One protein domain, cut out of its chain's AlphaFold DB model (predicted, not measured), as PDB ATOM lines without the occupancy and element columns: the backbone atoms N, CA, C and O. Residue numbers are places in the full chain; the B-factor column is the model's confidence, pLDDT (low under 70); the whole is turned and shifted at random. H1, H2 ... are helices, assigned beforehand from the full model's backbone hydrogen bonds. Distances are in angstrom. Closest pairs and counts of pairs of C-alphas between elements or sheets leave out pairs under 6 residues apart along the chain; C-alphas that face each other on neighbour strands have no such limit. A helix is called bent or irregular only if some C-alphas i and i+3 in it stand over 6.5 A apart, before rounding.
ATOM      1  N   LEU A 139      70.003 -42.163 169.858       70.69
ATOM      2  CA  LEU A 139      70.540 -41.156 170.771       70.69
ATOM      3  C   LEU A 139      71.902 -40.637 170.296       70.69
ATOM      4  O   LEU A 139      72.104 -39.425 170.249       70.69
ATOM      5  N   GLY A 140      72.811 -41.532 169.899       73.31
ATOM      6  CA  GLY A 140      74.115 -41.152 169.350       73.31
ATOM      7  C   GLY A 140      73.982 -40.292 168.088       73.31
ATOM      8  O   GLY A 140      74.684 -39.289 167.941       73.31
ATOM      9  N   LYS A 141      73.017 -40.614 167.214       78.00
ATOM     10  CA  LYS A 141      72.699 -39.816 166.020       78.00
ATOM     11  C   LYS A 141      72.278 -38.387 166.375       78.00
ATOM     12  O   LYS A 141      72.852 -37.438 165.843       78.00
ATOM     13  N   ILE A 142      71.349 -38.225 167.321       78.19
ATOM     14  CA  ILE A 142      70.880 -36.903 167.769       78.19
ATOM     15  C   ILE A 142      72.027 -36.087 168.390       78.19
ATOM     16  O   ILE A 142      72.167 -34.895 168.113       78.19
ATOM     17  N   TYR A 143      72.876 -36.722 169.205       79.12
ATOM     18  CA  TYR A 143      74.053 -36.069 169.792       79.12
ATOM     19  C   TYR A 143      75.011 -35.552 168.721       79.12
ATOM     20  O   TYR A 143      75.471 -34.413 168.805       79.12
ATOM     21  N   ASN A 144      75.294 -36.370 167.705       83.62
ATOM     22  CA  ASN A 144      76.179 -35.993 166.612       83.62
ATOM     23  C   ASN A 144      75.608 -34.819 165.795       83.62
ATOM     24  O   ASN A 144      76.341 -33.903 165.430       83.62
ATOM     25  N   GLU A 145      74.299 -34.806 165.539       86.56
ATOM     26  CA  GLU A 145      73.635 -33.712 164.818       86.56
ATOM     27  C   GLU A 145      73.711 -32.385 165.588       86.56
ATOM     28  O   GLU A 145      74.114 -31.368 165.020       86.56
ATOM     29  N   ILE A 146      73.442 -32.392 166.898       85.69
ATOM     30  CA  ILE A 146      73.604 -31.199 167.747       85.69
ATOM     31  C   ILE A 146      75.075 -30.764 167.797       85.69
ATOM     32  O   ILE A 146      75.373 -29.575 167.683       85.69
ATOM     33  N   HIS A 147      76.005 -31.716 167.909       87.19
ATOM     34  CA  HIS A 147      77.441 -31.440 167.909       87.19
ATOM     35  C   HIS A 147      77.901 -30.726 166.634       87.19
ATOM     36  O   HIS A 147      78.628 -29.734 166.713       87.19
ATOM     37  N   LYS A 148      77.438 -31.180 165.463       89.12
ATOM     38  CA  LYS A 148      77.732 -30.540 164.173       89.12
ATOM     39  C   LYS A 148      77.228 -29.097 164.124       89.12
ATOM     40  O   LYS A 148      77.977 -28.222 163.697       89.12
ATOM     41  N   ILE A 149      76.012 -28.839 164.608       87.75
ATOM     42  CA  ILE A 149      75.427 -27.490 164.642       87.75
ATOM     43  C   ILE A 149      76.234 -26.561 165.557       87.75
ATOM     44  O   ILE A 149      76.618 -25.471 165.136       87.75
ATOM     45  N   VAL A 150      76.547 -26.991 166.785       86.69
ATOM     46  CA  VAL A 150      77.316 -26.153 167.722       86.69
ATOM     47  C   VAL A 150      78.728 -25.892 167.199       86.69
ATOM     48  O   VAL A 150      79.203 -24.761 167.281       86.69
ATOM     49  N   LYS A 151      79.385 -26.906 166.617       89.12
ATOM     50  CA  LYS A 151      80.704 -26.749 165.990       89.12
ATOM     51  C   LYS A 151      80.661 -25.717 164.858       89.12
ATOM     52  O   LYS A 151      81.467 -24.793 164.866       89.12
ATOM     53  N   LYS A 152      79.685 -25.826 163.951       88.81
ATOM     54  CA  LYS A 152      79.494 -24.878 162.844       88.81
ATOM     55  C   LYS A 152      79.302 -23.446 163.351       88.81
ATOM     56  O   LYS A 152      79.934 -22.525 162.847       88.81
ATOM     57  N   VAL A 153      78.448 -23.240 164.357       87.25
ATOM     58  CA  VAL A 153      78.213 -21.898 164.921       87.25
ATOM     59  C   VAL A 153      79.472 -21.343 165.583       87.25
ATOM     60  O   VAL A 153      79.778 -20.166 165.397       87.25
ATOM     61  N   ALA A 154      80.215 -22.178 166.313       88.44
ATOM     62  CA  ALA A 154      81.467 -21.761 166.929       88.44
ATOM     63  C   ALA A 154      82.487 -21.297 165.879       88.44
ATOM     64  O   ALA A 154      83.088 -20.240 166.047       88.44
ATOM     65  N   GLU A 155      82.614 -22.024 164.768       88.56
ATOM     66  CA  GLU A 155      83.485 -21.650 163.648       88.56
ATOM     67  C   GLU A 155      83.040 -20.334 162.989       88.56
ATOM     68  O   GLU A 155      83.858 -19.439 162.795       88.56
ATOM     69  N   LEU A 156      81.741 -20.165 162.717       87.50
ATOM     70  CA  LEU A 156      81.202 -18.960 162.068       87.50
ATOM     71  C   LEU A 156      81.324 -17.689 162.921       87.50
ATOM     72  O   LEU A 156      81.433 -16.591 162.376       87.50
ATOM     73  N   LYS A 157      81.255 -17.816 164.248       88.50
ATOM     74  CA  LYS A 157      81.319 -16.683 165.186       88.50
ATOM     75  C   LYS A 157      82.694 -16.490 165.823       88.50
ATOM     76  O   LYS A 157      82.877 -15.524 166.558       88.50
ATOM     77  N   GLY A 158      83.647 -17.382 165.554       87.06
ATOM     78  CA  GLY A 158      84.960 -17.366 166.199       87.06
ATOM     79  C   GLY A 158      84.899 -17.680 167.698       87.06
ATOM     80  O   GLY A 158      85.705 -17.163 168.470       87.06
ATOM     81  N   TYR A 159      83.934 -18.495 168.138       89.25
ATOM     82  CA  TYR A 159      83.854 -18.921 169.533       89.25
ATOM     83  C   TYR A 159      84.917 -19.962 169.867       89.25
ATOM     84  O   TYR A 159      85.280 -20.814 169.058       89.25
ATOM     85  N   ASN A 160      85.408 -19.895 171.103       89.06
ATOM     86  CA  ASN A 160      86.449 -20.790 171.589       89.06
ATOM     87  C   ASN A 160      85.898 -22.168 172.000       89.06
ATOM     88  O   ASN A 160      84.694 -22.379 172.173       89.06
ATOM     89  N   GLU A 161      86.815 -23.111 172.225       87.50
ATOM     90  CA  GLU A 161      86.475 -24.487 172.606       87.50
ATOM     91  C   GLU A 161      85.716 -24.557 173.944       87.50
ATOM     92  O   GLU A 161      84.871 -25.429 174.145       87.50
ATOM     93  N   LYS A 162      85.954 -23.595 174.847       88.00
ATOM     94  CA  LYS A 162      85.223 -23.486 176.115       88.00
ATOM     95  C   LYS A 162      83.733 -23.231 175.876       88.00
ATOM     96  O   LYS A 162      82.911 -23.975 176.405       88.00
ATOM     97  N   TRP A 163      83.384 -22.243 175.051       89.75
ATOM     98  CA  TRP A 163      81.989 -21.941 174.712       89.75
ATOM     99  C   TRP A 163      81.307 -23.129 174.037       89.75
ATOM    100  O   TRP A 163      80.174 -23.471 174.381       89.75
ATOM    101  N   LYS A 164      82.006 -23.798 173.113       85.25
ATOM    102  CA  LYS A 164      81.498 -24.987 172.419       85.25
ATOM    103  C   LYS A 164      81.159 -26.103 173.409       85.25
ATOM    104  O   LYS A 164      80.047 -26.627 173.370       85.25
ATOM    105  N   ASN A 165      82.068 -26.417 174.330       82.25
ATOM    106  CA  ASN A 165      81.858 -27.450 175.345       82.25
ATOM    107  C   ASN A 165      80.753 -27.081 176.342       82.25
ATOM    108  O   ASN A 165      79.927 -27.929 176.681       82.25
ATOM    109  N   GLU A 166      80.692 -25.824 176.782       82.62
ATOM    110  CA  GLU A 166      79.636 -25.337 177.676       82.62
ATOM    111  C   GLU A 166      78.259 -25.375 177.003       82.62
ATOM    112  O   GLU A 166      77.292 -25.835 177.607       82.62
ATOM    113  N   THR A 167      78.174 -24.970 175.735       83.12
ATOM    114  CA  THR A 167      76.934 -24.963 174.949       83.12
ATOM    115  C   THR A 167      76.457 -26.377 174.648       83.12
ATOM    116  O   THR A 167      75.280 -26.681 174.834       83.12
ATOM    117  N   LEU A 168      77.364 -27.274 174.255       82.75
ATOM    118  CA  LEU A 168      77.043 -28.688 174.074       82.75
ATOM    119  C   LEU A 168      76.557 -29.312 175.371       82.75
ATOM    120  O   LEU A 168      75.483 -29.909 175.390       82.75
ATOM    121  N   SER A 169      77.306 -29.124 176.458       80.00
ATOM    122  CA  SER A 169      76.919 -29.602 177.782       80.00
ATOM    123  C   SER A 169      75.539 -29.075 178.162       80.00
ATOM    124  O   SER A 169      74.684 -29.852 178.578       80.00
ATOM    125  N   LEU A 170      75.261 -27.790 177.941       77.31
ATOM    126  CA  LEU A 170      73.967 -27.184 178.231       77.31
ATOM    127  C   LEU A 170      72.832 -27.803 177.397       77.31
ATOM    128  O   LEU A 170      71.824 -28.211 177.967       77.31
ATOM    129  N   LEU A 171      72.985 -27.903 176.075       75.19
ATOM    130  CA  LEU A 171      71.953 -28.438 175.175       75.19
ATOM    131  C   LEU A 171      71.687 -29.932 175.410       75.19
ATOM    132  O   LEU A 171      70.554 -30.389 175.286       75.19
ATOM    133  N   ILE A 172      72.717 -30.685 175.789       72.50
ATOM    134  CA  ILE A 172      72.644 -32.129 176.026       72.50
ATOM    135  C   ILE A 172      72.135 -32.463 177.436       72.50
ATOM    136  O   ILE A 172      71.386 -33.429 177.612       72.50
ATOM    137  N   SER A 173      72.540 -31.690 178.448       64.19
ATOM    138  CA  SER A 173      72.183 -31.928 179.855       64.19
ATOM    139  C   SER A 173      70.856 -31.289 180.254       64.19
ATOM    140  O   SER A 173      70.235 -31.717 181.220       64.19
ATOM    141  N   MET A 174      70.353 -30.289 179.526       61.84
ATOM    142  CA  MET A 174      69.097 -29.630 179.905       61.84
ATOM    143  C   MET A 174      67.826 -30.477 179.785       61.84
ATOM    144  O   MET A 174      66.937 -30.310 180.625       61.84
ATOM    145  N   PRO A 175      67.735 -31.462 178.879       57.97
ATOM    146  CA  PRO A 175      66.707 -32.491 178.966       57.97
ATOM    147  C   PRO A 175      66.720 -33.282 180.295       57.97
ATOM    148  O   PRO A 175      65.668 -33.761 180.713       57.97
ATOM    149  N   GLU A 176      67.844 -33.347 181.026       50.59
ATOM    150  CA  GLU A 176      67.919 -33.922 182.387       50.59
ATOM    151  C   GLU A 176      67.244 -33.025 183.438       50.59
ATOM    152  O   GLU A 176      66.858 -33.500 184.498       50.59
ATOM    153  N   TYR A 177      66.984 -31.746 183.151       49.12
ATOM    154  CA  TYR A 177      66.128 -30.899 183.999       49.12
ATOM    155  C   TYR A 177      64.632 -31.091 183.708       49.12
ATOM    156  O   TYR A 177      63.770 -30.529 184.381       49.12
ATOM    157  N   LEU A 178      64.310 -31.935 182.728       51.19
ATOM    158  CA  LEU A 178      62.976 -32.475 182.468       51.19
ATOM    159  C   LEU A 178      62.905 -33.971 182.825       51.19
ATOM    160  O   LEU A 178      61.934 -34.650 182.501       51.19
ATOM    161  N   SER A 179      63.920 -34.456 183.541       57.97
ATOM    162  CA  SER A 179      64.011 -35.764 184.182       57.97
ATOM    163  C   SER A 179      62.721 -36.185 184.886       57.97
ATOM    164  O   SER A 179      62.002 -35.366 185.469       57.97
ATOM    165  N   ILE A 180      62.417 -37.485 184.857       59.31
ATOM    166  CA  ILE A 180      61.342 -38.075 185.667       59.31
ATOM    167  C   ILE A 180      61.587 -37.767 187.146       59.31
ATOM    168  O   ILE A 180      60.649 -37.381 187.833       59.31
ATOM    169  N   ARG A 181      62.836 -37.844 187.627       61.81
ATOM    170  CA  ARG A 181      63.174 -37.531 189.026       61.81
ATOM    171  C   ARG A 181      62.900 -36.076 189.363       61.81
ATOM    172  O   ARG A 181      62.304 -35.804 190.397       61.81
ATOM    173  N   LEU A 182      63.297 -35.141 188.505       66.94
ATOM    174  CA  LEU A 182      63.071 -33.725 188.789       66.94
ATOM    175  C   LEU A 182      61.583 -33.366 188.737       66.94
ATOM    176  O   LEU A 182      61.100 -32.629 189.590       66.94
ATOM    177  N   ARG A 183      60.830 -33.940 187.792       71.25
ATOM    178  CA  ARG A 183      59.368 -33.783 187.735       71.25
ATOM    179  C   ARG A 183      58.657 -34.439 188.914       71.25
ATOM    180  O   ARG A 183      57.670 -33.887 189.384       71.25
ATOM    181  N   LEU A 184      59.172 -35.560 189.413       70.75
ATOM    182  CA  LEU A 184      58.686 -36.206 190.626       70.75
ATOM    183  C   LEU A 184      58.913 -35.314 191.856       70.75
ATOM    184  O   LEU A 184      57.982 -35.074 192.614       70.75
ATOM    185  N   LEU A 185      60.112 -34.745 192.005       76.62
ATOM    186  CA  LEU A 185      60.430 -33.790 193.072       76.62
ATOM    187  C   LEU A 185      59.547 -32.533 192.994       76.62
ATOM    188  O   LEU A 185      59.028 -32.065 194.004       76.62
ATOM    189  N   LEU A 186      59.311 -32.006 191.789       77.00
ATOM    190  CA  LEU A 186      58.380 -30.893 191.588       77.00
ATOM    191  C   LEU A 186      56.920 -31.292 191.860       77.00
ATOM    192  O   LEU A 186      56.157 -30.463 192.346       77.00
ATOM    193  N   ALA A 187      56.527 -32.541 191.597       81.19
ATOM    194  CA  ALA A 187      55.209 -33.048 191.966       81.19
ATOM    195  C   ALA A 187      55.044 -33.117 193.492       81.19
ATOM    196  O   ALA A 187      53.999 -32.718 193.999       81.19
ATOM    197  N   CYS A 188      56.085 -33.513 194.234       81.62
ATOM    198  CA  CYS A 188      56.101 -33.413 195.695       81.62
ATOM    199  C   CYS A 188      55.894 -31.963 196.165       81.62
ATOM    200  O   CYS A 188      55.112 -31.723 197.080       81.62
ATOM    201  N   LEU A 189      56.513 -30.980 195.500       83.50
ATOM    202  CA  LEU A 189      56.292 -29.561 195.807       83.50
ATOM    203  C   LEU A 189      54.838 -29.134 195.553       83.50
ATOM    204  O   LEU A 189      54.279 -28.377 196.343       83.50
ATOM    205  N   THR A 190      54.209 -29.614 194.476       86.38
ATOM    206  CA  THR A 190      52.779 -29.376 194.214       86.38
ATOM    207  C   THR A 190      51.909 -29.948 195.332       86.38
ATOM    208  O   THR A 190      51.036 -29.237 195.830       86.38
ATOM    209  N   ILE A 191      52.191 -31.177 195.772       87.38
ATOM    210  CA  ILE A 191      51.498 -31.817 196.898       87.38
ATOM    211  C   ILE A 191      51.685 -31.004 198.183       87.38
ATOM    212  O   ILE A 191      50.697 -30.698 198.839       87.38
ATOM    213  N   PHE A 192      52.901 -30.559 198.513       86.62
ATOM    214  CA  PHE A 192      53.130 -29.735 199.707       86.62
ATOM    215  C   PHE A 192      52.448 -28.373 199.657       86.62
ATOM    216  O   PHE A 192      52.010 -27.874 200.687       86.62
ATOM    217  N   LYS A 193      52.326 -27.755 198.481       86.81
ATOM    218  CA  LYS A 193      51.586 -26.492 198.357       86.81
ATOM    219  C   LYS A 193      50.100 -26.670 198.608       86.81
ATOM    220  O   LYS A 193      49.482 -25.789 199.195       86.81
ATOM    221  N   LYS A 194      49.545 -27.793 198.155       89.88
ATOM    222  CA  LYS A 194      48.133 -28.109 198.352       89.88
ATOM    223  C   LYS A 194      47.846 -28.611 199.770       89.88
ATOM    224  O   LYS A 194      46.832 -28.245 200.351       89.88
ATOM    225  N   TYR A 195      48.774 -29.370 200.346       89.12
ATOM    226  CA  TYR A 195      48.674 -29.976 201.672       89.12
ATOM    227  C   TYR A 195      49.917 -29.652 202.526       89.12
ATOM    228  O   TYR A 195      50.759 -30.524 202.764       89.12
ATOM    229  N   PRO A 196      50.064 -28.405 203.023       87.56
ATOM    230  CA  PRO A 196      51.275 -27.966 203.729       87.56
ATOM    231  C   PRO A 196      51.587 -28.755 204.998       87.56
ATOM    232  O   PRO A 196      52.753 -28.879 205.372       87.56
ATOM    233  N   PHE A 197      50.569 -29.321 205.652       85.50
ATOM    234  CA  PHE A 197      50.750 -30.148 206.845       85.50
ATOM    235  C   PHE A 197      51.617 -31.385 206.576       85.50
ATOM    236  O   PHE A 197      52.357 -31.789 207.468       85.50
ATOM    237  N   LEU A 198      51.616 -31.922 205.346       84.56
ATOM    238  CA  LEU A 198      52.441 -33.079 204.985       84.56
ATOM    239  C   LEU A 198      53.940 -32.800 205.142       84.56
ATOM    240  O   LEU A 198      54.699 -33.715 205.429       84.56
ATOM    241  N   SER A 199      54.374 -31.541 205.005       82.06
ATOM    242  CA  SER A 199      55.790 -31.165 205.139       82.06
ATOM    243  C   SER A 199      56.323 -31.206 206.573       82.06
ATOM    244  O   SER A 199      57.532 -31.132 206.785       82.06
ATOM    245  N   LYS A 200      55.429 -31.289 207.565       83.06
ATOM    246  CA  LYS A 200      55.785 -31.325 208.989       83.06
ATOM    247  C   LYS A 200      55.944 -32.750 209.519       83.06
ATOM    248  O   LYS A 200      56.500 -32.925 210.600       83.06
ATOM    249  N   ILE A 201      55.465 -33.738 208.766       81.69
ATOM    250  CA  ILE A 201      55.477 -35.146 209.149       81.69
ATOM    251  C   ILE A 201      56.856 -35.723 208.845       81.69
ATOM    252  O   ILE A 201      57.366 -35.582 207.734       81.69
ATOM    253  N   LYS A 202      57.462 -36.370 209.842       76.88
ATOM    254  CA  LYS A 202      58.798 -36.978 209.724       76.88
ATOM    255  C   LYS A 202      58.773 -38.501 209.802       76.88
ATOM    256  O   LYS A 202      59.767 -39.134 209.456       76.88
ATOM    257  N   GLU A 203      57.652 -39.076 210.226       80.31
ATOM    258  CA  GLU A 203      57.484 -40.516 210.396       80.31
ATOM    259  C   GLU A 203      56.610 -41.110 209.292       80.31
ATOM    260  O   GLU A 203      55.602 -40.537 208.864       80.31
ATOM    261  N   LYS A 204      57.010 -42.288 208.810       75.31
ATOM    262  CA  LYS A 204      56.367 -42.955 207.675       75.31
ATOM    263  C   LYS A 204      54.953 -43.406 208.018       75.31
ATOM    264  O   LYS A 204      54.035 -43.262 207.211       75.31
ATOM    265  N   GLU A 205      54.787 -43.943 209.217       79.88
ATOM    266  CA  GLU A 205      53.543 -44.470 209.760       79.88
ATOM    267  C   GLU A 205      52.485 -43.366 209.895       79.88
ATOM    268  O   GLU A 205      51.312 -43.588 209.591       79.88
ATOM    269  N   GLU A 206      52.908 -42.156 210.265       82.38
ATOM    270  CA  GLU A 206      52.043 -40.985 210.409       82.38
ATOM    271  C   GLU A 206      51.559 -40.462 209.045       82.38
ATOM    272  O   GLU A 206      50.361 -40.227 208.867       82.38
ATOM    273  N   ILE A 207      52.444 -40.382 208.040       79.75
ATOM    274  CA  ILE A 207      52.050 -40.019 206.667       79.75
ATOM    275  C   ILE A 207      51.081 -41.056 206.089       79.75
ATOM    276  O   ILE A 207      50.075 -40.688 205.491       79.75
ATOM    277  N   LEU A 208      51.339 -42.350 206.304       77.06
ATOM    278  CA  LEU A 208      50.479 -43.435 205.829       77.06
ATOM    279  C   LEU A 208      49.079 -43.361 206.433       77.06
ATOM    280  O   LEU A 208      48.090 -43.567 205.727       77.06
ATOM    281  N   LYS A 209      49.001 -43.077 207.734       82.38
ATOM    282  CA  LYS A 209      47.737 -42.909 208.445       82.38
ATOM    283  C   LYS A 209      46.957 -41.719 207.888       82.38
ATOM    284  O   LYS A 209      45.814 -41.887 207.481       82.38
ATOM    285  N   ILE A 210      47.605 -40.565 207.756       81.75
ATOM    286  CA  ILE A 210      46.980 -39.341 207.247       81.75
ATOM    287  C   ILE A 210      46.529 -39.499 205.795       81.75
ATOM    288  O   ILE A 210      45.427 -39.085 205.454       81.75
ATOM    289  N   VAL A 211      47.329 -40.133 204.937       80.69
ATOM    290  CA  VAL A 211      46.933 -40.397 203.549       80.69
ATOM    291  C   VAL A 211      45.700 -41.304 203.505       80.69
ATOM    292  O   VAL A 211      44.758 -40.983 202.793       80.69
ATOM    293  N   LYS A 212      45.648 -42.377 204.307       80.38
ATOM    294  CA  LYS A 212      44.473 -43.268 204.384       80.38
ATOM    295  C   LYS A 212      43.227 -42.586 204.952       80.38
ATOM    296  O   LYS A 212      42.117 -42.911 204.547       80.38
ATOM    297  N   GLU A 213      43.403 -41.662 205.889       85.38
ATOM    298  CA  GLU A 213      42.312 -40.908 206.517       85.38
ATOM    299  C   GLU A 213      41.824 -39.734 205.647       85.38
ATOM    300  O   GLU A 213      40.771 -39.165 205.925       85.38
ATOM    301  N   ASN A 214      42.543 -39.390 204.568       87.00
ATOM    302  CA  ASN A 214      42.212 -38.293 203.655       87.00
ATOM    303  C   ASN A 214      42.091 -38.800 202.201       87.00
ATOM    304  O   ASN A 214      43.064 -38.732 201.442       87.00
ATOM    305  N   PRO A 215      40.893 -39.245 201.766       86.50
ATOM    306  CA  PRO A 215      40.684 -39.860 200.450       86.50
ATOM    307  C   PRO A 215      41.119 -38.991 199.260       86.50
ATOM    308  O   PRO A 215      41.567 -39.508 198.237       86.50
ATOM    309  N   GLU A 216      41.018 -37.665 199.385       88.44
ATOM    310  CA  GLU A 216      41.477 -36.730 198.351       88.44
ATOM    311  C   GLU A 216      43.004 -36.723 198.209       88.44
ATOM    312  O   GLU A 216      43.521 -36.765 197.092       88.44
ATOM    313  N   VAL A 217      43.727 -36.734 199.333       88.00
ATOM    314  CA  VAL A 217      45.195 -36.798 199.361       88.00
ATOM    315  C   VAL A 217      45.664 -38.139 198.800       88.00
ATOM    316  O   VAL A 217      46.577 -38.186 197.978       88.00
ATOM    317  N   GLU A 218      45.011 -39.237 199.196       87.12
ATOM    318  CA  GLU A 218      45.306 -40.575 198.679       87.12
ATOM    319  C   GLU A 218      45.111 -40.664 197.166       87.12
ATOM    320  O   GLU A 218      45.964 -41.217 196.464       87.12
ATOM    321  N   LYS A 219      44.012 -40.104 196.651       89.56
ATOM    322  CA  LYS A 219      43.733 -40.067 195.216       89.56
ATOM    323  C   LYS A 219      44.828 -39.319 194.459       89.56
ATOM    324  O   LYS A 219      45.353 -39.859 193.487       89.56
ATOM    325  N   GLU A 220      45.227 -38.133 194.911       88.75
ATOM    326  CA  GLU A 220      46.272 -37.358 194.231       88.75
ATOM    327  C   GLU A 220      47.648 -38.012 194.297       88.75
ATOM    328  O   GLU A 220      48.374 -38.028 193.300       88.75
ATOM    329  N   ILE A 221      48.010 -38.597 195.442       85.88
ATOM    330  CA  ILE A 221      49.258 -39.353 195.568       85.88
ATOM    331  C   ILE A 221      49.238 -40.552 194.619       85.88
ATOM    332  O   ILE A 221      50.228 -40.778 193.926       85.88
ATOM    333  N   LYS A 222      48.125 -41.292 194.526       83.38
ATOM    334  CA  LYS A 222      47.969 -42.401 193.570       83.38
ATOM    335  C   LYS A 222      48.082 -41.931 192.125       83.38
ATOM    336  O   LYS A 222      48.805 -42.546 191.347       83.38
ATOM    337  N   GLU A 223      47.412 -40.843 191.758       84.69
ATOM    338  CA  GLU A 223      47.482 -40.272 190.410       84.69
ATOM    339  C   GLU A 223      48.908 -39.832 190.054       84.69
ATOM    340  O   GLU A 223      49.392 -40.142 188.963       84.69
ATOM    341  N   MET A 224      49.620 -39.177 190.977       82.12
ATOM    342  CA  MET A 224      51.011 -38.764 190.773       82.12
ATOM    343  C   MET A 224      51.963 -39.960 190.715       82.12
ATOM    344  O   MET A 224      52.782 -40.043 189.801       82.12
ATOM    345  N   ALA A 225      51.838 -40.913 191.637       74.06
ATOM    346  CA  ALA A 225      52.630 -42.139 191.652       74.06
ATOM    347  C   ALA A 225      52.456 -42.917 190.334       74.06
ATOM    348  O   ALA A 225      53.444 -43.228 189.667       74.06
ATOM    349  N   ASN A 226      51.209 -43.091 189.878       69.88
ATOM    350  CA  ASN A 226      50.886 -43.721 188.597       69.88
ATOM    351  C   ASN A 226      51.452 -42.940 187.405       69.88
ATOM    352  O   ASN A 226      52.061 -43.533 186.515       69.88
ATOM    353  N   LYS A 227      51.317 -41.609 187.394       73.38
ATOM    354  CA  LYS A 227      51.861 -40.742 186.336       73.38
ATOM    355  C   LYS A 227      53.375 -40.898 186.168       73.38
ATOM    356  O   LYS A 227      53.876 -40.790 185.047       73.38
ATOM    357  N   TYR A 228      54.095 -41.144 187.261       65.69
ATOM    358  CA  TYR A 228      55.547 -41.335 187.266       65.69
ATOM    359  C   TYR A 228      55.982 -42.801 187.386       65.69
ATOM    360  O   TYR A 228      57.181 -43.063 187.487       65.69
ATOM    361  N   LEU A 229      55.035 -43.744 187.310       59.16
ATOM    362  CA  LEU A 229      55.270 -45.191 187.345       59.16
ATOM    363  C   LEU A 229      56.095 -45.644 188.558       59.16
ATOM    364  O   LEU A 229      56.944 -46.537 188.472       59.16
ATOM    365  N   ILE A 230      55.841 -45.021 189.705       61.66
ATOM    366  CA  ILE A 230      56.334 -45.500 190.990       61.66
ATOM    367  C   ILE A 230      55.156 -45.972 191.827       61.66
ATOM    368  O   ILE A 230      54.041 -45.482 191.685       61.66
ATOM    369  N   ASP A 231      55.392 -46.965 192.673       68.12
ATOM    370  CA  ASP A 231      54.393 -47.393 193.639       68.12
ATOM    371  C   ASP A 231      54.149 -46.286 194.673       68.12
ATOM    372  O   ASP A 231      55.011 -45.446 194.955       68.12
ATOM    373  N   VAL A 232      52.936 -46.283 195.221       73.69
ATOM    374  CA  VAL A 232      52.467 -45.272 196.175       73.69
ATOM    375  C   VAL A 232      53.388 -45.197 197.390       73.69
ATOM    376  O   VAL A 232      53.715 -44.105 197.847       73.69
ATOM    377  N   GLU A 233      53.871 -46.343 197.874       75.00
ATOM    378  CA  GLU A 233      54.797 -46.418 199.002       75.00
ATOM    379  C   GLU A 233      56.127 -45.715 198.708       75.00
ATOM    380  O   GLU A 233      56.574 -44.883 199.497       75.00
ATOM    381  N   SER A 234      56.724 -45.967 197.543       70.25
ATOM    382  CA  SER A 234      57.928 -45.266 197.094       70.25
ATOM    383  C   SER A 234      57.705 -43.761 196.945       70.25
ATOM    384  O   SER A 234      58.580 -42.983 197.320       70.25
ATOM    385  N   PHE A 235      56.544 -43.327 196.439       74.62
ATOM    386  CA  PHE A 235      56.209 -41.900 196.354       74.62
ATOM    387  C   PHE A 235      56.129 -41.256 197.746       74.62
ATOM    388  O   PHE A 235      56.697 -40.187 197.969       74.62
ATOM    389  N   MET A 236      55.484 -41.923 198.705       74.12
ATOM    390  CA  MET A 236      55.392 -41.450 200.090       74.12
ATOM    391  C   MET A 236      56.757 -41.403 200.781       74.12
ATOM    392  O   MET A 236      57.062 -40.428 201.461       74.12
ATOM    393  N   ASN A 237      57.621 -42.393 200.548       72.56
ATOM    394  CA  ASN A 237      58.995 -42.367 201.056       72.56
ATOM    395  C   ASN A 237      59.774 -41.152 200.539       72.56
ATOM    396  O   ASN A 237      60.599 -40.591 201.252       72.56
ATOM    397  N   ILE A 238      59.502 -40.716 199.309       72.44
ATOM    398  CA  ILE A 238      60.132 -39.522 198.748       72.44
ATOM    399  C   ILE A 238      59.600 -38.266 199.433       72.44
ATOM    400  O   ILE A 238      60.416 -37.426 199.802       72.44
ATOM    401  N   LEU A 239      58.287 -38.168 199.681       74.94
ATOM    402  CA  LEU A 239      57.696 -37.064 200.451       74.94
ATOM    403  C   LEU A 239      58.332 -36.909 201.843       74.94
ATOM    404  O   LEU A 239      58.535 -35.785 202.279       74.94
ATOM    405  N   LEU A 240      58.704 -38.008 202.507       70.06
ATOM    406  CA  LEU A 240      59.341 -37.973 203.833       70.06
ATOM    407  C   LEU A 240      60.770 -37.413 203.822       70.06
ATOM    408  O   LEU A 240      61.234 -36.864 204.817       70.06
ATOM    409  N   ILE A 241      61.492 -37.588 202.715       70.25
ATOM    410  CA  ILE A 241      62.917 -37.238 202.620       70.25
ATOM    411  C   ILE A 241      63.103 -35.806 202.099       70.25
ATOM    412  O   ILE A 241      64.117 -35.164 202.372       70.25
ATOM    413  N   VAL A 242      62.147 -35.299 201.320       70.12
ATOM    414  CA  VAL A 242      62.289 -34.034 200.591       70.12
ATOM    415  C   VAL A 242      61.661 -32.866 201.350       70.12
ATOM    416  O   VAL A 242      60.474 -32.857 201.652       70.12
ATOM    417  N   ASN A 243      62.461 -31.834 201.618       74.94
ATOM    418  CA  ASN A 243      62.000 -30.598 202.254       74.94
ATOM    419  C   ASN A 243      61.465 -29.606 201.190       74.94
ATOM    420  O   ASN A 243      62.159 -29.373 200.194       74.94
ATOM    421  N   PRO A 244      60.288 -28.971 201.387       76.00
ATOM    422  CA  PRO A 244      59.771 -27.919 200.505       76.00
ATOM    423  C   PRO A 244      60.771 -26.811 200.138       76.00
ATOM    424  O   PRO A 244      60.790 -26.369 198.991       76.00
ATOM    425  N   GLU A 245      61.623 -26.381 201.070       76.50
ATOM    426  CA  GLU A 245      62.626 -25.331 200.835       76.50
ATOM    427  C   GLU A 245      63.699 -25.785 199.833       76.50
ATOM    428  O   GLU A 245      64.042 -25.072 198.889       76.50
ATOM    429  N   MET A 246      64.165 -27.032 199.963       78.94
ATOM    430  CA  MET A 246      65.062 -27.653 198.985       78.94
ATOM    431  C   MET A 246      64.400 -27.736 197.602       78.94
ATOM    432  O   MET A 246      65.057 -27.503 196.586       78.94
ATOM    433  N   LEU A 247      63.103 -28.046 197.548       74.69
ATOM    434  CA  LEU A 247      62.359 -28.135 196.292       74.69
ATOM    435  C   LEU A 247      62.171 -26.768 195.614       74.69
ATOM    436  O   LEU A 247      62.270 -26.687 194.388       74.69
ATOM    437  N   GLU A 248      61.953 -25.692 196.374       79.00
ATOM    438  CA  GLU A 248      61.928 -24.329 195.820       79.00
ATOM    439  C   GLU A 248      63.315 -23.904 195.310       79.00
ATOM    440  O   GLU A 248      63.417 -23.398 194.192       79.00
ATOM    441  N   ASN A 249      64.399 -24.230 196.025       75.31
ATOM    442  CA  ASN A 249      65.769 -24.000 195.541       75.31
ATOM    443  C   ASN A 249      66.053 -24.742 194.222       75.31
ATOM    444  O   ASN A 249      66.639 -24.187 193.285       75.31
ATOM    445  N   ILE A 250      65.593 -25.992 194.110       71.94
ATOM    446  CA  ILE A 250      65.663 -26.766 192.865       71.94
ATOM    447  C   ILE A 250      64.880 -26.064 191.750       71.94
ATOM    448  O   ILE A 250      65.401 -25.893 190.646       71.94
ATOM    449  N   LYS A 251      63.653 -25.614 192.024       77.44
ATOM    450  CA  LYS A 251      62.810 -24.913 191.048       77.44
ATOM    451  C   LYS A 251      63.434 -23.600 190.573       77.44
ATOM    452  O   LYS A 251      63.389 -23.303 189.376       77.44
ATOM    453  N   GLU A 252      64.052 -22.831 191.462       78.12
ATOM    454  CA  GLU A 252      64.802 -21.637 191.076       78.12
ATOM    455  C   GLU A 252      66.001 -21.967 190.190       78.12
ATOM    456  O   GLU A 252      66.215 -21.306 189.171       78.12
ATOM    457  N   SER A 253      66.763 -23.008 190.536       76.19
ATOM    458  CA  SER A 253      67.890 -23.479 189.727       76.19
ATOM    459  C   SER A 253      67.441 -23.872 188.313       76.19
ATOM    460  O   SER A 253      68.044 -23.437 187.328       76.19
ATOM    461  N   ILE A 254      66.315 -24.589 188.192       72.50
ATOM    462  CA  ILE A 254      65.684 -24.913 186.900       72.50
ATOM    463  C   ILE A 254      65.332 -23.636 186.137       72.50
ATOM    464  O   ILE A 254      65.643 -23.525 184.951       72.50
ATOM    465  N   LYS A 255      64.713 -22.649 186.797       79.00
ATOM    466  CA  LYS A 255      64.342 -21.373 186.168       79.00
ATOM    467  C   LYS A 255      65.573 -20.641 185.629       79.00
ATOM    468  O   LYS A 255      65.556 -20.184 184.485       79.00
ATOM    469  N   ARG A 256      66.653 -20.565 186.416       77.69
ATOM    470  CA  ARG A 256      67.918 -19.933 186.002       77.69
ATOM    471  C   ARG A 256      68.500 -20.636 184.779       77.69
ATOM    472  O   ARG A 256      68.760 -19.978 183.776       77.69
ATOM    473  N   LYS A 257      68.625 -21.964 184.813       73.88
ATOM    474  CA  LYS A 257      69.161 -22.737 183.684       73.88
ATOM    475  C   LYS A 257      68.272 -22.658 182.445       73.88
ATOM    476  O   LYS A 257      68.785 -22.500 181.343       73.88
ATOM    477  N   SER A 258      66.948 -22.686 182.611       75.75
ATOM    478  CA  SER A 258      65.993 -22.519 181.507       75.75
ATOM    479  C   SER A 258      66.172 -21.171 180.809       75.75
ATOM    480  O   SER A 258      66.136 -21.107 179.583       75.75
ATOM    481  N   ASN A 259      66.440 -20.103 181.566       80.31
ATOM    482  CA  ASN A 259      66.738 -18.798 180.982       80.31
ATOM    483  C   ASN A 259      68.053 -18.796 180.193       80.31
ATOM    484  O   ASN A 259      68.102 -18.185 179.129       80.31
ATOM    485  N   ILE A 260      69.093 -19.487 180.677       80.19
ATOM    486  CA  ILE A 260      70.362 -19.633 179.944       80.19
ATOM    487  C   ILE A 260      70.109 -20.360 178.618       80.19
ATOM    488  O   ILE A 260      70.464 -19.836 177.571       80.19
ATOM    489  N   VAL A 261      69.388 -21.484 178.640       79.31
ATOM    490  CA  VAL A 261      69.018 -22.224 177.422       79.31
ATOM    491  C   VAL A 261      68.241 -21.365 176.438       79.31
ATOM    492  O   VAL A 261      68.555 -21.367 175.253       79.31
ATOM    493  N   LYS A 262      67.247 -20.600 176.903       83.00
ATOM    494  CA  LYS A 262      66.492 -19.690 176.030       83.00
ATOM    495  C   LYS A 262      67.403 -18.669 175.351       83.00
ATOM    496  O   LYS A 262      67.230 -18.409 174.166       83.00
ATOM    497  N   ARG A 263      68.373 -18.110 176.082       83.94
ATOM    498  CA  ARG A 263      69.365 -17.187 175.509       83.94
ATOM    499  C   ARG A 263      70.222 -17.887 174.459       83.94
ATOM    500  O   ARG A 263      70.333 -17.363 173.361       83.94
ATOM    501  N   THR A 264      70.725 -19.082 174.759       84.62
ATOM    502  CA  THR A 264      71.494 -19.898 173.810       84.62
ATOM    503  C   THR A 264      70.688 -20.216 172.549       84.62
ATOM    504  O   THR A 264      71.193 -20.038 171.450       84.62
ATOM    505  N   PHE A 265      69.417 -20.615 172.662       86.81
ATOM    506  CA  PHE A 265      68.565 -20.851 171.490       86.81
ATOM    507  C   PHE A 265      68.318 -19.582 170.678       86.81
ATOM    508  O   PHE A 265      68.381 -19.630 169.455       86.81
ATOM    509  N   ASN A 266      68.079 -18.445 171.333       87.25
ATOM    510  CA  ASN A 266      67.934 -17.171 170.634       87.25
ATOM    511  C   ASN A 266      69.208 -16.806 169.873       87.25
ATOM    512  O   ASN A 266      69.128 -16.357 168.737       87.25
ATOM    513  N   GLU A 267      70.373 -17.035 170.472       83.94
ATOM    514  CA  GLU A 267      71.659 -16.807 169.823       83.94
ATOM    515  C   GLU A 267      71.837 -17.725 168.609       83.94
ATOM    516  O   GLU A 267      72.075 -17.236 167.507       83.94
ATOM    517  N   LEU A 268      71.598 -19.030 168.761       87.12
ATOM    518  CA  LEU A 268      71.657 -19.997 167.659       87.12
ATOM    519  C   LEU A 268      70.683 -19.634 166.525       87.12
ATOM    520  O   LEU A 268      71.054 -19.717 165.356       87.12
ATOM    521  N   LYS A 269      69.477 -19.149 166.850       89.50
ATOM    522  CA  LYS A 269      68.475 -18.701 165.867       89.50
ATOM    523  C   LYS A 269      68.974 -17.568 164.973       89.50
ATOM    524  O   LYS A 269      68.559 -17.473 163.827       89.50
ATOM    525  N   THR A 270      69.843 -16.698 165.487       87.06
ATOM    526  CA  THR A 270      70.393 -15.579 164.700       87.06
ATOM    527  C   THR A 270      71.496 -15.997 163.728       87.06
ATOM    528  O   THR A 270      71.907 -15.189 162.898       87.06
ATOM    529  N   VAL A 271      72.005 -17.228 163.846       87.31
ATOM    530  CA  VAL A 271      73.145 -17.728 163.058       87.31
ATOM    531  C   VAL A 271      72.733 -18.825 162.082       87.31
ATOM    532  O   VAL A 271      73.302 -18.924 160.999       87.31
ATOM    533  N   LEU A 272      71.773 -19.659 162.469       89.38
ATOM    534  CA  LEU A 272      71.315 -20.797 161.679       89.38
ATOM    535  C   LEU A 272      70.283 -20.381 160.627       89.38
ATOM    536  O   LEU A 272      69.548 -19.410 160.812       89.38
ATOM    537  N   SER A 273      70.195 -21.149 159.536       89.94
ATOM    538  CA  SER A 273      69.038 -21.053 158.639       89.94
ATOM    539  C   SER A 273      67.758 -21.512 159.356       89.94
ATOM    540  O   SER A 273      67.825 -22.166 160.400       89.94
ATOM    541  N   SER A 274      66.585 -21.192 158.791       89.50
ATOM    542  CA  SER A 274      65.303 -21.652 159.355       89.50
ATOM    543  C   SER A 274      65.279 -23.176 159.499       89.50
ATOM    544  O   SER A 274      65.017 -23.677 160.587       89.50
ATOM    545  N   ASP A 275      65.665 -23.896 158.443       89.38
ATOM    546  CA  ASP A 275      65.663 -25.363 158.423       89.38
ATOM    547  C   ASP A 275      66.632 -25.962 159.454       89.38
ATOM    548  O   ASP A 275      66.308 -26.930 160.143       89.38
ATOM    549  N   GLU A 276      67.822 -25.371 159.609       87.62
ATOM    550  CA  GLU A 276      68.812 -25.822 160.595       87.62
ATOM    551  C   GLU A 276      68.341 -25.574 162.030       87.62
ATOM    552  O   GLU A 276      68.561 -26.405 162.919       87.62
ATOM    553  N   TYR A 277      67.691 -24.434 162.268       89.44
ATOM    554  CA  TYR A 277      67.135 -24.101 163.571       89.44
ATOM    555  C   TYR A 277      65.956 -25.010 163.931       89.44
ATOM    556  O   TYR A 277      65.881 -25.505 165.059       89.44
ATOM    557  N   ASP A 278      65.069 -25.286 162.979       87.62
ATOM    558  CA  ASP A 278      63.932 -26.182 163.183       87.62
ATOM    559  C   ASP A 278      64.401 -27.621 163.445       87.62
ATOM    560  O   ASP A 278      63.942 -28.247 164.407       87.62
ATOM    561  N   ALA A 279      65.408 -28.103 162.705       85.44
ATOM    562  CA  ALA A 279      66.041 -29.397 162.951       85.44
ATOM    563  C   ALA A 279      66.705 -29.474 164.340       85.44
ATOM    564  O   ALA A 279      66.576 -30.482 165.040       85.44
ATOM    565  N   LEU A 280      67.379 -28.405 164.787       87.31
ATOM    566  CA  LEU A 280      67.943 -28.322 166.138       87.31
ATOM    567  C   LEU A 280      66.850 -28.421 167.211       87.31
ATOM    568  O   LEU A 280      67.010 -29.155 168.189       87.31
ATOM    569  N   ILE A 281      65.746 -27.688 167.046       86.06
ATOM    570  CA  ILE A 281      64.619 -27.700 167.986       86.06
ATOM    571  C   ILE A 281      63.964 -29.080 168.029       86.06
ATOM    572  O   ILE A 281      63.632 -29.569 169.113       86.06
ATOM    573  N   GLU A 282      63.785 -29.719 166.876       84.62
ATOM    574  CA  GLU A 282      63.248 -31.072 166.787       84.62
ATOM    575  C   GLU A 282      64.162 -32.064 167.516       84.62
ATOM    576  O   GLU A 282      63.719 -32.736 168.447       84.62
ATOM    577  N   ASN A 283      65.457 -32.080 167.202       83.31
ATOM    578  CA  ASN A 283      66.440 -32.940 167.858       83.31
ATOM    579  C   ASN A 283      66.534 -32.707 169.369       83.31
ATOM    580  O   ASN A 283      66.596 -33.661 170.149       83.31
ATOM    581  N   TYR A 284      66.455 -31.452 169.808       81.88
ATOM    582  CA  TYR A 284      66.406 -31.109 171.225       81.88
ATOM    583  C   TYR A 284      65.154 -31.670 171.919       81.88
ATOM    584  O   TYR A 284      65.236 -32.173 173.044       81.88
ATOM    585  N   LYS A 285      63.989 -31.658 171.253       79.12
ATOM    586  CA  LYS A 285      62.780 -32.329 171.762       79.12
ATOM    587  C   LYS A 285      62.973 -33.845 171.818       79.12
ATOM    588  O   LYS A 285      62.620 -34.445 172.831       79.12
ATOM    589  N   LYS A 286      63.570 -34.461 170.790       78.69
ATOM    590  CA  LYS A 286      63.826 -35.912 170.736       78.69
ATOM    591  C   LYS A 286      64.754 -36.384 171.862       78.69
ATOM    592  O   LYS A 286      64.448 -37.384 172.513       78.69
ATOM    593  N   LEU A 287      65.820 -35.630 172.170       75.19
ATOM    594  CA  LEU A 287      66.745 -35.922 173.281       75.19
ATOM    595  C   LEU A 287      66.023 -36.164 174.609       75.19
ATOM    596  O   LEU A 287      66.416 -37.040 175.381       75.19
ATOM    597  N   ARG A 288      64.961 -35.398 174.873       74.56
ATOM    598  CA  ARG A 288      64.166 -35.527 176.095       74.56
ATOM    599  C   ARG A 288      63.586 -36.927 176.251       74.56
ATOM    600  O   ARG A 288      63.739 -37.513 177.316       74.56
ATOM    601  N   TYR A 289      62.956 -37.476 175.219       72.06
ATOM    602  CA  TYR A 289      62.298 -38.783 175.301       72.06
ATOM    603  C   TYR A 289      63.297 -39.912 175.592       72.06
ATOM    604  O   TYR A 289      63.054 -40.744 176.466       72.06
ATOM    605  N   PHE A 290      64.463 -39.896 174.941       68.69
ATOM    606  CA  PHE A 290      65.513 -40.893 175.176       68.69
ATOM    607  C   PHE A 290      66.167 -40.757 176.558       68.69
ATOM    608  O   PHE A 290      66.422 -41.764 177.220       68.69
ATOM    609  N   LYS A 291      66.385 -39.527 177.044       68.06
ATOM    610  CA  LYS A 291      66.865 -39.282 178.416       68.06
ATOM    611  C   LYS A 291      65.859 -39.766 179.464       68.06
ATOM    612  O   LYS A 291      66.252 -40.421 180.426       68.06
ATOM    613  N   GLU A 292      64.564 -39.521 179.255       66.88
ATOM    614  CA  GLU A 292      63.503 -40.050 180.123       66.88
ATOM    615  C   GLU A 292      63.527 -41.588 180.179       66.88
ATOM    616  O   GLU A 292      63.383 -42.173 181.254       66.88
ATOM    617  N   LEU A 293      63.780 -42.252 179.049       63.50
ATOM    618  CA  LEU A 293      63.924 -43.705 179.003       63.50
ATOM    619  C   LEU A 293      65.196 -44.203 179.722       63.50
ATOM    620  O   LEU A 293      65.136 -45.186 180.467       63.50
ATOM    621  N   GLN A 294      66.335 -43.513 179.569       60.25
ATOM    622  CA  GLN A 294      67.583 -43.820 180.296       60.25
ATOM    623  C   GLN A 294      67.406 -43.754 181.812       60.25
ATOM    624  O   GLN A 294      67.977 -44.562 182.553       60.25
ATOM    625  N   GLU A 295      66.624 -42.792 182.292       59.75
ATOM    626  CA  GLU A 295      66.313 -42.685 183.709       59.75
ATOM    627  C   GLU A 295      65.379 -43.794 184.171       59.75
ATOM    628  O   GLU A 295      65.617 -44.378 185.232       59.75
ATOM    629  N   PHE A 296      64.361 -44.115 183.373       58.06
ATOM    630  CA  PHE A 296      63.384 -45.144 183.704       58.06
ATOM    631  C   PHE A 296      64.029 -46.534 183.809       58.06
ATOM    632  O   PHE A 296      63.883 -47.199 184.839       58.06
TER     633      PHE A 296
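AT A GLANCE: This is residues 139 to 296 of the 387 residues of an uncharacterized protein of Candidatus Altiarchaeales archaeon (UniProt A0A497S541). Two long helices, H8 and H9, make a narrow V; H2 comes in from one side and reaches in between the two arms only with its last part, where its residues 171 to 178 touch H9, and H1 folds back on H2 and crosses H9. At the V's open end, H3 leads to a head of short helices, H4 to H7. The printed part has 158 residues with nine named helices, H1 to H9 in order, and no named strand: all helix. It is a loose rod, radius of gyration of the C-alphas 20.0 A, spanning 63 by 26 by 23 A.

HOW THE PARTS SIT: Start at H8, residues 244 to 269. Its residues 254 to 264 alone touch H2, residues 161 to 178; the closest C-alphas are Tyr 177 and Ile 254, 6.7 A, at a steep tilt of 50 degrees. H2 is only just irregular, C-alphas 172 and 175 being 6.6 A apart. H9, residues 274 to 296, touches H2, closest C-alphas Pro 175 and Arg 288, 4.9 A. H1, residues 139 to 157, forms a hairpin with H2, closest C-alphas Ala 154 and Lys 164, 6.4 A. H3, residues 180 to 194, touches H8, closest C-alphas Leu 189 and Pro 244, 6.1 A. H7, residues 232 to 241, touches H6, residues 215 to 227, closest C-alphas Ala 225 and Val 232, 5.5 A, and H5, residues 204 to 213, closest C-alphas Lys 204 and Leu 240, 7.0 A. H4, residues 196 to 200, touches no helix. Every O i to N i+4 pair is within hydrogen-bond range in H1, H3, H5, H6, H7 and H8; H2 has 10 of 14, H9 17 of 19, H4 0 of 1 but 2 of 2 O i to N i+3 pairs.

IN THESE COORDINATES: Find C-alpha 139 at (70.540, -41.156, 170.771), where H1 begins, 27.3 A long. H8 runs 36.9 A from C-alpha 244 at (59.771, -27.919, 200.505); H9 runs 33.9 A to C-alpha 296 at (63.384, -45.144, 183.704).

THE WHOLE: The farthest C-alphas, Gly 158 and Glu 213, are 63.2 A apart. The printed part has no cut, and its links are tight. Look for pLDDT under 70 at residues 173 to 182, 226, 228 to 231 and 290 to 296.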